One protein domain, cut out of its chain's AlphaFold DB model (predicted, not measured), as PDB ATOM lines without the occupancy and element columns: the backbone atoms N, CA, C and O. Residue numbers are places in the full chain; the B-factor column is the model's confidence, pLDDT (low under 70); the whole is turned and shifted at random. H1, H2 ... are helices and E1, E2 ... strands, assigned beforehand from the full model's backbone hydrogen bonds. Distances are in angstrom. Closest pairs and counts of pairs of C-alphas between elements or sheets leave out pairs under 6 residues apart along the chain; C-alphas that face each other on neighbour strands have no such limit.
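What this domain is: This is residues 494 to 577 of the 582 residues of an uncharacterized protein of candidate division Zixibacteria bacterium (UniProt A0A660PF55). With little regular structure, this is a pair of antiparallel helices, H1 and H2, side by side over a middle of loop, residues 524 to 536, with the small hairpin E1-E2 and the strand E3 at separate edges. The 84 printed residues hold H1, E1, E2, H2, E3 in that order, a mixed class with only 31 residues in named elements. It is compact, radius of gyration of the C-alphas 12.6 A, spanning 34 by 34 by 21 A.

Where its parts are: H1, residues 495 to 505, begins at C-alpha (2.533, 8.560, 14.129) and is 15.9 A long. E1 is 516 to 518, 6.1 A; E2, 521 to 523, 7.0 A; H2, 537 to 547, 15.8 A. E3, 568 to 570, 7.0 A, ends at C-alpha (-9.992, 4.363, -5.503).

How they stand to each other: H1 and H2 touch, closest C-alphas Val 498 and Val 540 at 5.7 A, at a shallow tilt of 6 degrees, opposite ways. In both, every O i to N i+4 pair is within hydrogen-bond range. E1 and E2 form an antiparallel hairpin; N 516 and O 523 are 2.8 A apart. E3 pairs with no named strand and is apart from H2.

The domain as a whole: The printed part has no cut. The links E2 to H2 and H2 to E3 are long. Residues 519 to 520 and 564 to 577 have pLDDT under 70.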
ATOM      1  N   MET A 494       1.432   4.346  11.743       86.69
ATOM      2  CA  MET A 494       1.086   5.237  12.846       86.69
ATOM      3  C   MET A 494       2.001   6.477  12.943       86.69
ATOM      4  O   MET A 494       2.777   6.831  12.062       86.69
ATOM      5  N   GLY A 495       1.845   7.267  14.011       87.44
ATOM      6  CA  GLY A 495       2.533   8.560  14.129       87.44
ATOM      7  C   GLY A 495       4.068   8.477  14.172       87.44
ATOM      8  O   GLY A 495       4.735   9.495  13.969       87.44
ATOM      9  N   ASN A 496       4.638   7.300  14.445       92.50
ATOM     10  CA  ASN A 496       6.082   7.068  14.416       92.50
ATOM     11  C   ASN A 496       6.641   7.107  12.980       92.50
ATOM     12  O   ASN A 496       7.731   7.655  12.823       92.50
ATOM     13  N   ASP A 497       5.896   6.704  11.949       93.81
ATOM     14  CA  ASP A 497       6.322   6.756  10.535       93.81
ATOM     15  C   ASP A 497       6.530   8.182  10.036       93.81
ATOM     16  O   ASP A 497       7.498   8.501   9.339       93.81
ATOM     17  N   VAL A 498       5.676   9.095  10.502       94.31
ATOM     18  CA  VAL A 498       5.837  10.539  10.291       94.31
ATOM     19  C   VAL A 498       7.138  11.014  10.930       94.31
ATOM     20  O   VAL A 498       7.912  11.750  10.315       94.31
ATOM     21  N   THR A 499       7.410  10.602  12.172       94.62
ATOM     22  CA  THR A 499       8.650  11.002  12.853       94.62
ATOM     23  C   THR A 499       9.892  10.362  12.240       94.62
ATOM     24  O   THR A 499      10.932  11.020  12.195       94.62
ATOM     25  N   TYR A 500       9.784   9.134  11.732       95.56
ATOM     26  CA  TYR A 500      10.839   8.416  11.028       95.56
ATOM     27  C   TYR A 500      11.198   9.146   9.733       95.56
ATOM     28  O   TYR A 500      12.335   9.591   9.573       95.56
ATOM     29  N   SER A 501      10.193   9.422   8.900       95.00
ATOM     30  CA  SER A 501      10.333  10.158   7.640       95.00
ATOM     31  C   SER A 501      10.950  11.545   7.845       95.00
ATOM     32  O   SER A 501      11.910  11.928   7.180       95.00
ATOM     33  N   VAL A 502      10.474  12.304   8.843       95.19
ATOM     34  CA  VAL A 502      11.034  13.629   9.169       95.19
ATOM     35  C   VAL A 502      12.491  13.543   9.631       95.19
ATOM     36  O   VAL A 502      13.270  14.460   9.365       95.19
ATOM     37  N   ARG A 503      12.878  12.484  10.352       95.75
ATOM     38  CA  ARG A 503      14.275  12.277  10.764       95.75
ATOM     39  C   ARG A 503      15.155  11.910   9.579       95.75
ATOM     40  O   ARG A 503      16.245  12.472   9.479       95.75
ATOM     41  N   TYR A 504      14.680  11.033   8.699       93.62
ATOM     42  CA  TYR A 504      15.372  10.663   7.471       93.62
ATOM     43  C   TYR A 504      15.631  11.890   6.583       93.62
ATOM     44  O   TYR A 504      16.784  12.193   6.293       93.62
ATOM     45  N   PHE A 505      14.608  12.704   6.292       94.38
ATOM     46  CA  PHE A 505      14.771  13.929   5.490       94.38
ATOM     47  C   PHE A 505      15.671  14.995   6.137       94.38
ATOM     48  O   PHE A 505      16.154  15.900   5.461       94.38
ATOM     49  N   LYS A 506      15.920  14.906   7.449       92.94
ATOM     50  CA  LYS A 506      16.891  15.750   8.166       92.94
ATOM     51  C   LYS A 506      18.307  15.164   8.197       92.94
ATOM     52  O   LYS A 506      19.188  15.797   8.775       92.94
ATOM     53  N   GLY A 507      18.522  13.973   7.636       89.75
ATOM     54  CA  GLY A 507      19.792  13.244   7.680       89.75
ATOM     55  C   GLY A 507      20.119  12.642   9.052       89.75
ATOM     56  O   GLY A 507      21.288  12.491   9.391       89.75
ATOM     57  N   LEU A 508      19.107  12.360   9.886       85.31
ATOM     58  CA  LEU A 508      19.255  11.942  11.293       85.31
ATOM     59  C   LEU A 508      18.731  10.512  11.576       85.31
ATOM     60  O   LEU A 508      18.412  10.184  12.731       85.31
ATOM     61  N   GLY A 509      18.600   9.677  10.541       82.19
ATOM     62  CA  GLY A 509      18.095   8.299  10.606       82.19
ATOM     63  C   GLY A 509      18.477   7.473   9.374       82.19
ATOM     64  O   GLY A 509      19.011   8.025   8.413       82.19
ATOM     65  N   ASN A 510      18.217   6.166   9.430       87.38
ATOM     66  CA  ASN A 510      18.394   5.263   8.290       87.38
ATOM     67  C   ASN A 510      17.352   5.571   7.198       87.38
ATOM     68  O   ASN A 510      16.299   6.133   7.519       87.38
ATOM     69  N   PRO A 511      17.639   5.243   5.925       87.44
ATOM     70  CA  PRO A 511      16.611   5.230   4.890       87.44
ATOM     71  C   PRO A 511      15.493   4.235   5.235       87.44
ATOM     72  O   PRO A 511      15.777   3.264   5.945       87.44
ATOM     73  N   PRO A 512      14.253   4.459   4.751       89.50
ATOM     74  CA  PRO A 512      13.183   3.474   4.866       89.50
ATOM     75  C   PRO A 512      13.661   2.090   4.406       89.50
ATOM     76  O   PRO A 512      14.347   2.011   3.382       89.50
ATOM     77  N   PRO A 513      13.363   1.029   5.171       83.81
ATOM     78  CA  PRO A 513      13.869  -0.312   4.887       83.81
ATOM     79  C   PRO A 513      13.219  -0.926   3.645       83.81
ATOM     80  O   PRO A 513      13.882  -1.661   2.918       83.81
ATOM     81  N   ASP A 514      11.961  -0.575   3.388       85.00
ATOM     82  CA  ASP A 514      11.163  -1.183   2.335       85.00
ATOM     83  C   ASP A 514      11.230  -0.315   1.075       85.00
ATOM     84  O   ASP A 514      10.729   0.819   1.027       85.00
ATOM     85  N   SER A 515      11.902  -0.848   0.056       83.38
ATOM     86  CA  SER A 515      12.134  -0.180  -1.223       83.38
ATOM     87  C   SER A 515      11.928  -1.119  -2.405       83.38
ATOM     88  O   SER A 515      12.204  -2.311  -2.303       83.38
ATOM     89  N   CYS A 516      11.488  -0.554  -3.523       81.06
ATOM     90  CA  CYS A 516      11.193  -1.250  -4.767       81.06
ATOM     91  C   CYS A 516      12.107  -0.811  -5.899       81.06
ATOM     92  O   CYS A 516      12.414   0.385  -5.973       81.06
ATOM     93  N   PRO A 517      12.458  -1.715  -6.828       76.25
ATOM     94  CA  PRO A 517      13.001  -1.319  -8.118       76.25
ATOM     95  C   PRO A 517      12.055  -0.333  -8.815       76.25
ATOM     96  O   PRO A 517      10.850  -0.565  -8.882       76.25
ATOM     97  N   TYR A 518      12.591   0.791  -9.291       74.94
ATOM     98  CA  TYR A 518      11.815   1.830  -9.969       74.94
ATOM     99  C   TYR A 518      12.696   2.642 -10.927       74.94
ATOM    100  O   TYR A 518      13.678   3.238 -10.482       74.94
ATOM    101  N   ASN A 519      12.349   2.690 -12.223       65.31
ATOM    102  CA  ASN A 519      13.015   3.502 -13.261       65.31
ATOM    103  C   ASN A 519      14.560   3.459 -13.222       65.31
ATOM    104  O   ASN A 519      15.222   4.496 -13.147       65.31
ATOM    105  N   GLY A 520      15.154   2.258 -13.224       55.91
ATOM    106  CA  GLY A 520      16.617   2.086 -13.176       55.91
ATOM    107  C   GLY A 520      17.265   2.451 -11.829       55.91
ATOM    108  O   GLY A 520      18.483   2.599 -11.743       55.91
ATOM    109  N   GLY A 521      16.464   2.608 -10.772       72.38
ATOM    110  CA  GLY A 521      16.893   2.885  -9.405       72.38
ATOM    111  C   GLY A 521      15.971   2.232  -8.372       72.38
ATOM    112  O   GLY A 521      15.409   1.166  -8.613       72.38
ATOM    113  N   TRP A 522      15.829   2.874  -7.208       80.31
ATOM    114  CA  TRP A 522      15.001   2.385  -6.104       80.31
ATOM    115  C   TRP A 522      14.068   3.478  -5.583       80.31
ATOM    116  O   TRP A 522      14.500   4.612  -5.352       80.31
ATOM    117  N   LEU A 523      12.808   3.125  -5.345       86.56
ATOM    118  CA  LEU A 523      11.831   3.952  -4.642       86.56
ATOM    119  C   LEU A 523      11.636   3.411  -3.224       86.56
ATOM    120  O   LEU A 523      11.451   2.215  -3.034       86.56
ATOM    121  N   TYR A 524      11.628   4.284  -2.217       92.44
ATOM    122  CA  TYR A 524      11.208   3.930  -0.855       92.44
ATOM    123  C   TYR A 524       9.680   3.810  -0.790       92.44
ATOM    124  O   TYR A 524       9.003   4.704  -0.281       92.44
ATOM    125  N   SER A 525       9.135   2.742  -1.371       89.94
ATOM    126  CA  SER A 525       7.709   2.623  -1.693       89.94
ATOM    127  C   SER A 525       6.788   2.604  -0.475       89.94
ATOM    128  O   SER A 525       5.692   3.152  -0.551       89.94
ATOM    129  N   ALA A 526       7.244   2.109   0.683       89.69
ATOM    130  CA  ALA A 526       6.484   2.237   1.932       89.69
ATOM    131  C   ALA A 526       6.363   3.688   2.420       89.69
ATOM    132  O   ALA A 526       5.407   4.054   3.104       89.69
ATOM    133  N   GLY A 527       7.333   4.527   2.053       90.94
ATOM    134  CA  GLY A 527       7.353   5.945   2.375       90.94
ATOM    135  C   GLY A 527       6.503   6.812   1.444       90.94
ATOM    136  O   GLY A 527       6.093   7.894   1.870       90.94
ATOM    137  N   ASP A 528       6.235   6.375   0.208       92.06
ATOM    138  CA  ASP A 528       5.334   7.078  -0.713       92.06
ATOM    139  C   ASP A 528       3.880   6.842  -0.292       92.06
ATOM    140  O   ASP A 528       3.276   5.808  -0.570       92.06
ATOM    141  N   ALA A 529       3.324   7.824   0.412       91.31
ATOM    142  CA  ALA A 529       1.971   7.768   0.951       91.31
ATOM    143  C   ALA A 529       0.965   8.520   0.069       91.31
ATOM    144  O   ALA A 529      -0.238   8.490   0.353       91.31
ATOM    145  N   ASN A 530       1.452   9.251  -0.941       90.94
ATOM    146  CA  ASN A 530       0.647  10.129  -1.787       90.94
ATOM    147  C   ASN A 530       0.523   9.637  -3.246       90.94
ATOM    148  O   ASN A 530      -0.292  10.180  -3.989       90.94
ATOM    149  N   GLY A 531       1.254   8.581  -3.612       88.19
ATOM    150  CA  GLY A 531       1.119   7.851  -4.871       88.19
ATOM    151  C   GLY A 531       1.718   8.560  -6.081       88.19
ATOM    152  O   GLY A 531       1.333   8.273  -7.211       88.19
ATOM    153  N   ASN A 532       2.638   9.502  -5.861       90.56
ATOM    154  CA  ASN A 532       3.308  10.239  -6.932       90.56
ATOM    155  C   ASN A 532       4.642   9.611  -7.362       90.56
ATOM    156  O   ASN A 532       5.401  10.264  -8.082       90.56
ATOM    157  N   CYS A 533       4.941   8.393  -6.899       89.62
ATOM    158  CA  CYS A 533       6.164   7.657  -7.203       89.62
ATOM    159  C   CYS A 533       7.440   8.404  -6.798       89.62
ATOM    160  O   CYS A 533       8.478   8.334  -7.455       89.62
ATOM    161  N   SER A 534       7.369   9.153  -5.695       91.25
ATOM    162  CA  SER A 534       8.498   9.907  -5.160       91.25
ATOM    163  C   SER A 534       8.388  10.055  -3.650       91.25
ATOM    164  O   SER A 534       7.507  10.749  -3.156       91.25
ATOM    165  N   TYR A 535       9.383   9.563  -2.913       93.19
ATOM    166  CA  TYR A 535       9.429   9.749  -1.465       93.19
ATOM    167  C   TYR A 535      10.000  11.118  -1.052       93.19
ATOM    168  O   TYR A 535      11.211  11.355  -1.103       93.19
ATOM    169  N   ALA A 536       9.129  12.031  -0.612       93.81
ATOM    170  CA  ALA A 536       9.471  13.407  -0.257       93.81
ATOM    171  C   ALA A 536       8.670  13.956   0.947       93.81
ATOM    172  O   ALA A 536       7.837  13.306   1.572       93.81
ATOM    173  N   GLY A 537       8.905  15.225   1.306       92.12
ATOM    174  CA  GLY A 537       8.170  15.885   2.399       92.12
ATOM    175  C   GLY A 537       6.653  16.019   2.159       92.12
ATOM    176  O   GLY A 537       5.894  16.253   3.108       92.12
ATOM    177  N   SER A 538       6.199  15.867   0.910       94.31
ATOM    178  CA  SER A 538       4.779  15.772   0.549       94.31
ATOM    179  C   SER A 538       4.112  14.556   1.185       94.31
ATOM    180  O   SER A 538       3.010  14.698   1.711       94.31
ATOM    181  N   ASP A 539       4.802  13.420   1.253       95.19
ATOM    182  CA  ASP A 539       4.306  12.170   1.839       95.19
ATOM    183  C   ASP A 539       4.052  12.301   3.328       95.19
ATOM    184  O   ASP A 539       2.999  11.925   3.833       95.19
ATOM    185  N   VAL A 540       4.969  12.969   4.029       94.75
ATOM    186  CA  VAL A 540       4.809  13.300   5.451       94.75
ATOM    187  C   VAL A 540       3.558  14.142   5.666       94.75
ATOM    188  O   VAL A 540       2.789  13.916   6.601       94.75
ATOM    189  N   THR A 541       3.344  15.131   4.799       95.06
ATOM    190  CA  THR A 541       2.175  16.011   4.887       95.06
ATOM    191  C   THR A 541       0.890  15.236   4.599       95.06
ATOM    192  O   THR A 541      -0.106  15.424   5.302       95.06
ATOM    193  N   PHE A 542       0.927  14.331   3.620       93.56
ATOM    194  CA  PHE A 542      -0.191  13.479   3.240       93.56
ATOM    195  C   PHE A 542      -0.559  12.487   4.352       93.56
ATOM    196  O   PHE A 542      -1.723  12.417   4.751       93.56
ATOM    197  N   LEU A 543       0.428  11.802   4.927       91.94
ATOM    198  CA  LEU A 543       0.251  10.834   6.009       91.94
ATOM    199  C   LEU A 543      -0.262  11.502   7.298       91.94
ATOM    200  O   LEU A 543      -1.166  11.001   7.966       91.94
ATOM    201  N   VAL A 544       0.209  12.716   7.614       93.38
ATOM    202  CA  VAL A 544      -0.373  13.533   8.698       93.38
ATOM    203  C   VAL A 544      -1.819  13.933   8.388       93.38
ATOM    204  O   VAL A 544      -2.652  13.987   9.297       93.38
ATOM    205  N   GLY A 545      -2.129  14.237   7.127       90.75
ATOM    206  CA  GLY A 545      -3.491  14.490   6.660       90.75
ATOM    207  C   GLY A 545      -4.404  13.282   6.872       90.75
ATOM    208  O   GLY A 545      -5.524  13.447   7.359       90.75
ATOM    209  N   PHE A 546      -3.900  12.079   6.604       87.81
ATOM    210  CA  PHE A 546      -4.594  10.819   6.863       87.81
ATOM    211  C   PHE A 546      -4.901  10.632   8.356       87.81
ATOM    212  O   PHE A 546      -6.068  10.503   8.726       87.81
ATOM    213  N   PHE A 547      -3.915  10.769   9.250       88.19
ATOM    214  CA  PHE A 547      -4.154  10.644  10.701       88.19
ATOM    215  C   PHE A 547      -5.098  11.709  11.280       88.19
ATOM    216  O   PHE A 547      -5.696  11.513  12.337       88.19
ATOM    217  N   LYS A 548      -5.251  12.846  10.597       87.94
ATOM    218  CA  LYS A 548      -6.218  13.896  10.955       87.94
ATOM    219  C   LYS A 548      -7.611  13.674  10.354       87.94
ATOM    220  O   LYS A 548      -8.491  14.500  10.591       87.94
ATOM    221  N   GLY A 549      -7.813  12.608   9.578       82.56
ATOM    222  CA  GLY A 549      -9.062  12.310   8.874       82.56
ATOM    223  C   GLY A 549      -9.350  13.243   7.693       82.56
ATOM    224  O   GLY A 549     -10.496  13.338   7.258       82.56
ATOM    225  N   ILE A 550      -8.336  13.966   7.204       86.75
ATOM    226  CA  ILE A 550      -8.437  14.828   6.017       86.75
ATOM    227  C   ILE A 550      -8.361  13.962   4.756       86.75
ATOM    228  O   ILE A 550      -9.197  14.108   3.865       86.75
ATOM    229  N   ASN A 551      -7.403  13.030   4.722       81.75
ATOM    230  CA  ASN A 551      -7.279  12.016   3.676       81.75
ATOM    231  C   ASN A 551      -7.953  10.729   4.162       81.75
ATOM    232  O   ASN A 551      -7.744  10.317   5.301       81.75
ATOM    233  N   GLN A 552      -8.800  10.123   3.329       78.50
ATOM    234  CA  GLN A 552      -9.589   8.943   3.721       78.50
ATOM    235  C   GLN A 552      -8.821   7.627   3.577       78.50
ATOM    236  O   GLN A 552      -9.202   6.631   4.185       78.50
ATOM    237  N   THR A 553      -7.761   7.637   2.779       83.81
ATOM    238  CA  THR A 553      -6.965   6.476   2.398       83.81
ATOM    239  C   THR A 553      -5.499   6.880   2.285       83.81
ATOM    240  O   THR A 553      -5.188   8.068   2.144       83.81
ATOM    241  N   ILE A 554      -4.614   5.890   2.360       86.12
ATOM    242  CA  ILE A 554      -3.196   6.032   2.018       86.12
ATOM    243  C   ILE A 554      -3.020   5.529   0.586       86.12
ATOM    244  O   ILE A 554      -3.673   4.557   0.201       86.12
ATOM    245  N   LEU A 555      -2.213   6.227  -0.204       89.31
ATOM    246  CA  LEU A 555      -1.947   5.902  -1.605       89.31
ATOM    247  C   LEU A 555      -0.590   5.215  -1.730       89.31
ATOM    248  O   LEU A 555       0.172   5.178  -0.767       89.31
ATOM    249  N   TRP A 556      -0.300   4.694  -2.915       86.31
ATOM    250  CA  TRP A 556       0.996   4.125  -3.267       86.31
ATOM    251  C   TRP A 556       1.317   4.379  -4.740       86.31
ATOM    252  O   TRP A 556       0.423   4.702  -5.524       86.31
ATOM    253  N   CYS A 557       2.590   4.235  -5.108       86.25
ATOM    254  CA  CYS A 557       3.049   4.357  -6.488       86.25
ATOM    255  C   CYS A 557       2.481   3.220  -7.364       86.25
ATOM    256  O   CYS A 557       2.738   2.054  -7.054       86.25
ATOM    257  N   PRO A 558       1.749   3.517  -8.456       77.50
ATOM    258  CA  PRO A 558       1.225   2.495  -9.367       77.50
ATOM    259  C   PRO A 558       2.305   1.591  -9.971       77.50
ATOM    260  O   PRO A 558       2.044   0.415 -10.199       77.50
ATOM    261  N   ASP A 559       3.508   2.129 -10.162       77.00
ATOM    262  CA  ASP A 559       4.638   1.428 -10.777       77.00
ATOM    263  C   ASP A 559       5.357   0.485  -9.792       77.00
ATOM    264  O   ASP A 559       6.188  -0.324 -10.192       77.00
ATOM    265  N   THR A 560       5.053   0.574  -8.492       80.19
ATOM    266  CA  THR A 560       5.603  -0.314  -7.459       80.19
ATOM    267  C   THR A 560       4.489  -0.789  -6.517       80.19
ATOM    268  O   THR A 560       4.450  -0.358  -5.366       80.19
ATOM    269  N   PRO A 561       3.527  -1.610  -6.969       79.69
ATOM    270  CA  PRO A 561       2.381  -1.985  -6.139       79.69
ATOM    271  C   PRO A 561       2.816  -2.804  -4.904       79.69
ATOM    272  O   PRO A 561       3.790  -3.549  -4.998       79.69
ATOM    273  N   PRO A 562       2.124  -2.712  -3.751       78.25
ATOM    274  CA  PRO A 562       2.403  -3.565  -2.594       78.25
ATOM    275  C   PRO A 562       1.927  -5.011  -2.834       78.25
ATOM    276  O   PRO A 562       0.852  -5.226  -3.397       78.25
ATOM    277  N   ALA A 563       2.686  -6.013  -2.380       71.94
ATOM    278  CA  ALA A 563       2.285  -7.421  -2.432       71.94
ATOM    279  C   ALA A 563       1.187  -7.754  -1.403       71.94
ATOM    280  O   ALA A 563       1.274  -7.402  -0.230       71.94
ATOM    281  N   GLY A 564       0.163  -8.506  -1.830       59.06
ATOM    282  CA  GLY A 564      -0.849  -9.109  -0.949       59.06
ATOM    283  C   GLY A 564      -2.268  -8.528  -1.050       59.06
ATOM    284  O   GLY A 564      -2.549  -7.578  -1.775       59.06
ATOM    285  N   LEU A 565      -3.204  -9.147  -0.314       43.03
ATOM    286  CA  LEU A 565      -4.638  -8.813  -0.282       43.03
ATOM    287  C   LEU A 565      -4.880  -7.522   0.523       43.03
ATOM    288  O   LEU A 565      -5.401  -7.528   1.638       43.03
ATOM    289  N   VAL A 566      -4.482  -6.396  -0.052       52.72
ATOM    290  CA  VAL A 566      -4.856  -5.064   0.423       52.72
ATOM    291  C   VAL A 566      -6.318  -4.827   0.034       52.72
ATOM    292  O   VAL A 566      -6.726  -5.126  -1.085       52.72
ATOM    293  N   VAL A 567      -7.155  -4.312   0.942       49.88
ATOM    294  CA  VAL A 567      -8.519  -3.897   0.573       49.88
ATOM    295  C   VAL A 567      -8.400  -2.648  -0.306       49.88
ATOM    296  O   VAL A 567      -8.260  -1.534   0.200       49.88
ATOM    297  N   LEU A 568      -8.410  -2.863  -1.621       51.38
ATOM    298  CA  LEU A 568      -8.246  -1.824  -2.633       51.38
ATOM    299  C   LEU A 568      -9.510  -0.957  -2.730       51.38
ATOM    300  O   LEU A 568     -10.634  -1.463  -2.795       51.38
ATOM    301  N   GLY A 569      -9.323   0.358  -2.765       55.16
ATOM    302  CA  GLY A 569     -10.329   1.329  -3.189       55.16
ATOM    303  C   GLY A 569      -9.681   2.435  -4.018       55.16
ATOM    304  O   GLY A 569      -8.476   2.643  -3.939       55.16
ATOM    305  N   GLU A 570     -10.466   3.163  -4.806       51.88
ATOM    306  CA  GLU A 570      -9.992   4.363  -5.503       51.88
ATOM    307  C   GLU A 570     -10.223   5.598  -4.628       51.88
ATOM    308  O   GLU A 570     -11.271   5.746  -3.984       51.88
ATOM    309  N   ASN A 571      -9.247   6.506  -4.591       61.19
ATOM    310  CA  ASN A 571      -9.462   7.819  -3.992       61.19
ATOM    311  C   ASN A 571     -10.312   8.717  -4.921       61.19
ATOM    312  O   ASN A 571     -10.694   8.338  -6.026       61.19
ATOM    313  N   LYS A 572     -10.622   9.948  -4.491       57.31
ATOM    314  CA  LYS A 572     -11.471  10.877  -5.270       57.31
ATOM    315  C   LYS A 572     -10.887  11.306  -6.619       57.31
ATOM    316  O   LYS A 572     -11.643  11.820  -7.441       57.31
ATOM    317  N   ASP A 573      -9.591  11.101  -6.815       62.19
ATOM    318  CA  ASP A 573      -8.843  11.487  -8.007       62.19
ATOM    319  C   ASP A 573      -8.508  10.269  -8.894       62.19
ATOM    320  O   ASP A 573      -7.768  10.404  -9.862       62.19
ATOM    321  N   GLY A 574      -9.067   9.088  -8.588       57.56
ATOM    322  CA  GLY A 574      -8.869   7.857  -9.360       57.56
ATOM    323  C   GLY A 574      -7.533   7.154  -9.106       57.56
ATOM    324  O   GLY A 574      -7.177   6.256  -9.860       57.56
ATOM    325  N   MET A 575      -6.783   7.544  -8.068       58.88
ATOM    326  CA  MET A 575      -5.530   6.867  -7.719       58.88
ATOM    327  C   MET A 575      -5.785   5.625  -6.845       58.88
ATOM    328  O   MET A 575      -6.697   5.661  -6.002       58.88
ATOM    329  N   PRO A 576      -4.965   4.565  -6.991       61.59
ATOM    330  CA  PRO A 576      -5.031   3.366  -6.154       61.59
ATOM    331  C   PRO A 576      -4.836   3.696  -4.667       61.59
ATOM    332  O   PRO A 576      -3.975   4.505  -4.314       61.59
ATOM    333  N   ALA A 577      -5.658   3.115  -3.785       64.06
ATOM    334  CA  ALA A 577      -5.665   3.466  -2.366       64.06
ATOM    335  C   ALA A 577      -6.010   2.314  -1.405       64.06
ATOM    336  O   ALA A 577      -6.763   1.395  -1.736       64.06
TER     337      ALA A 577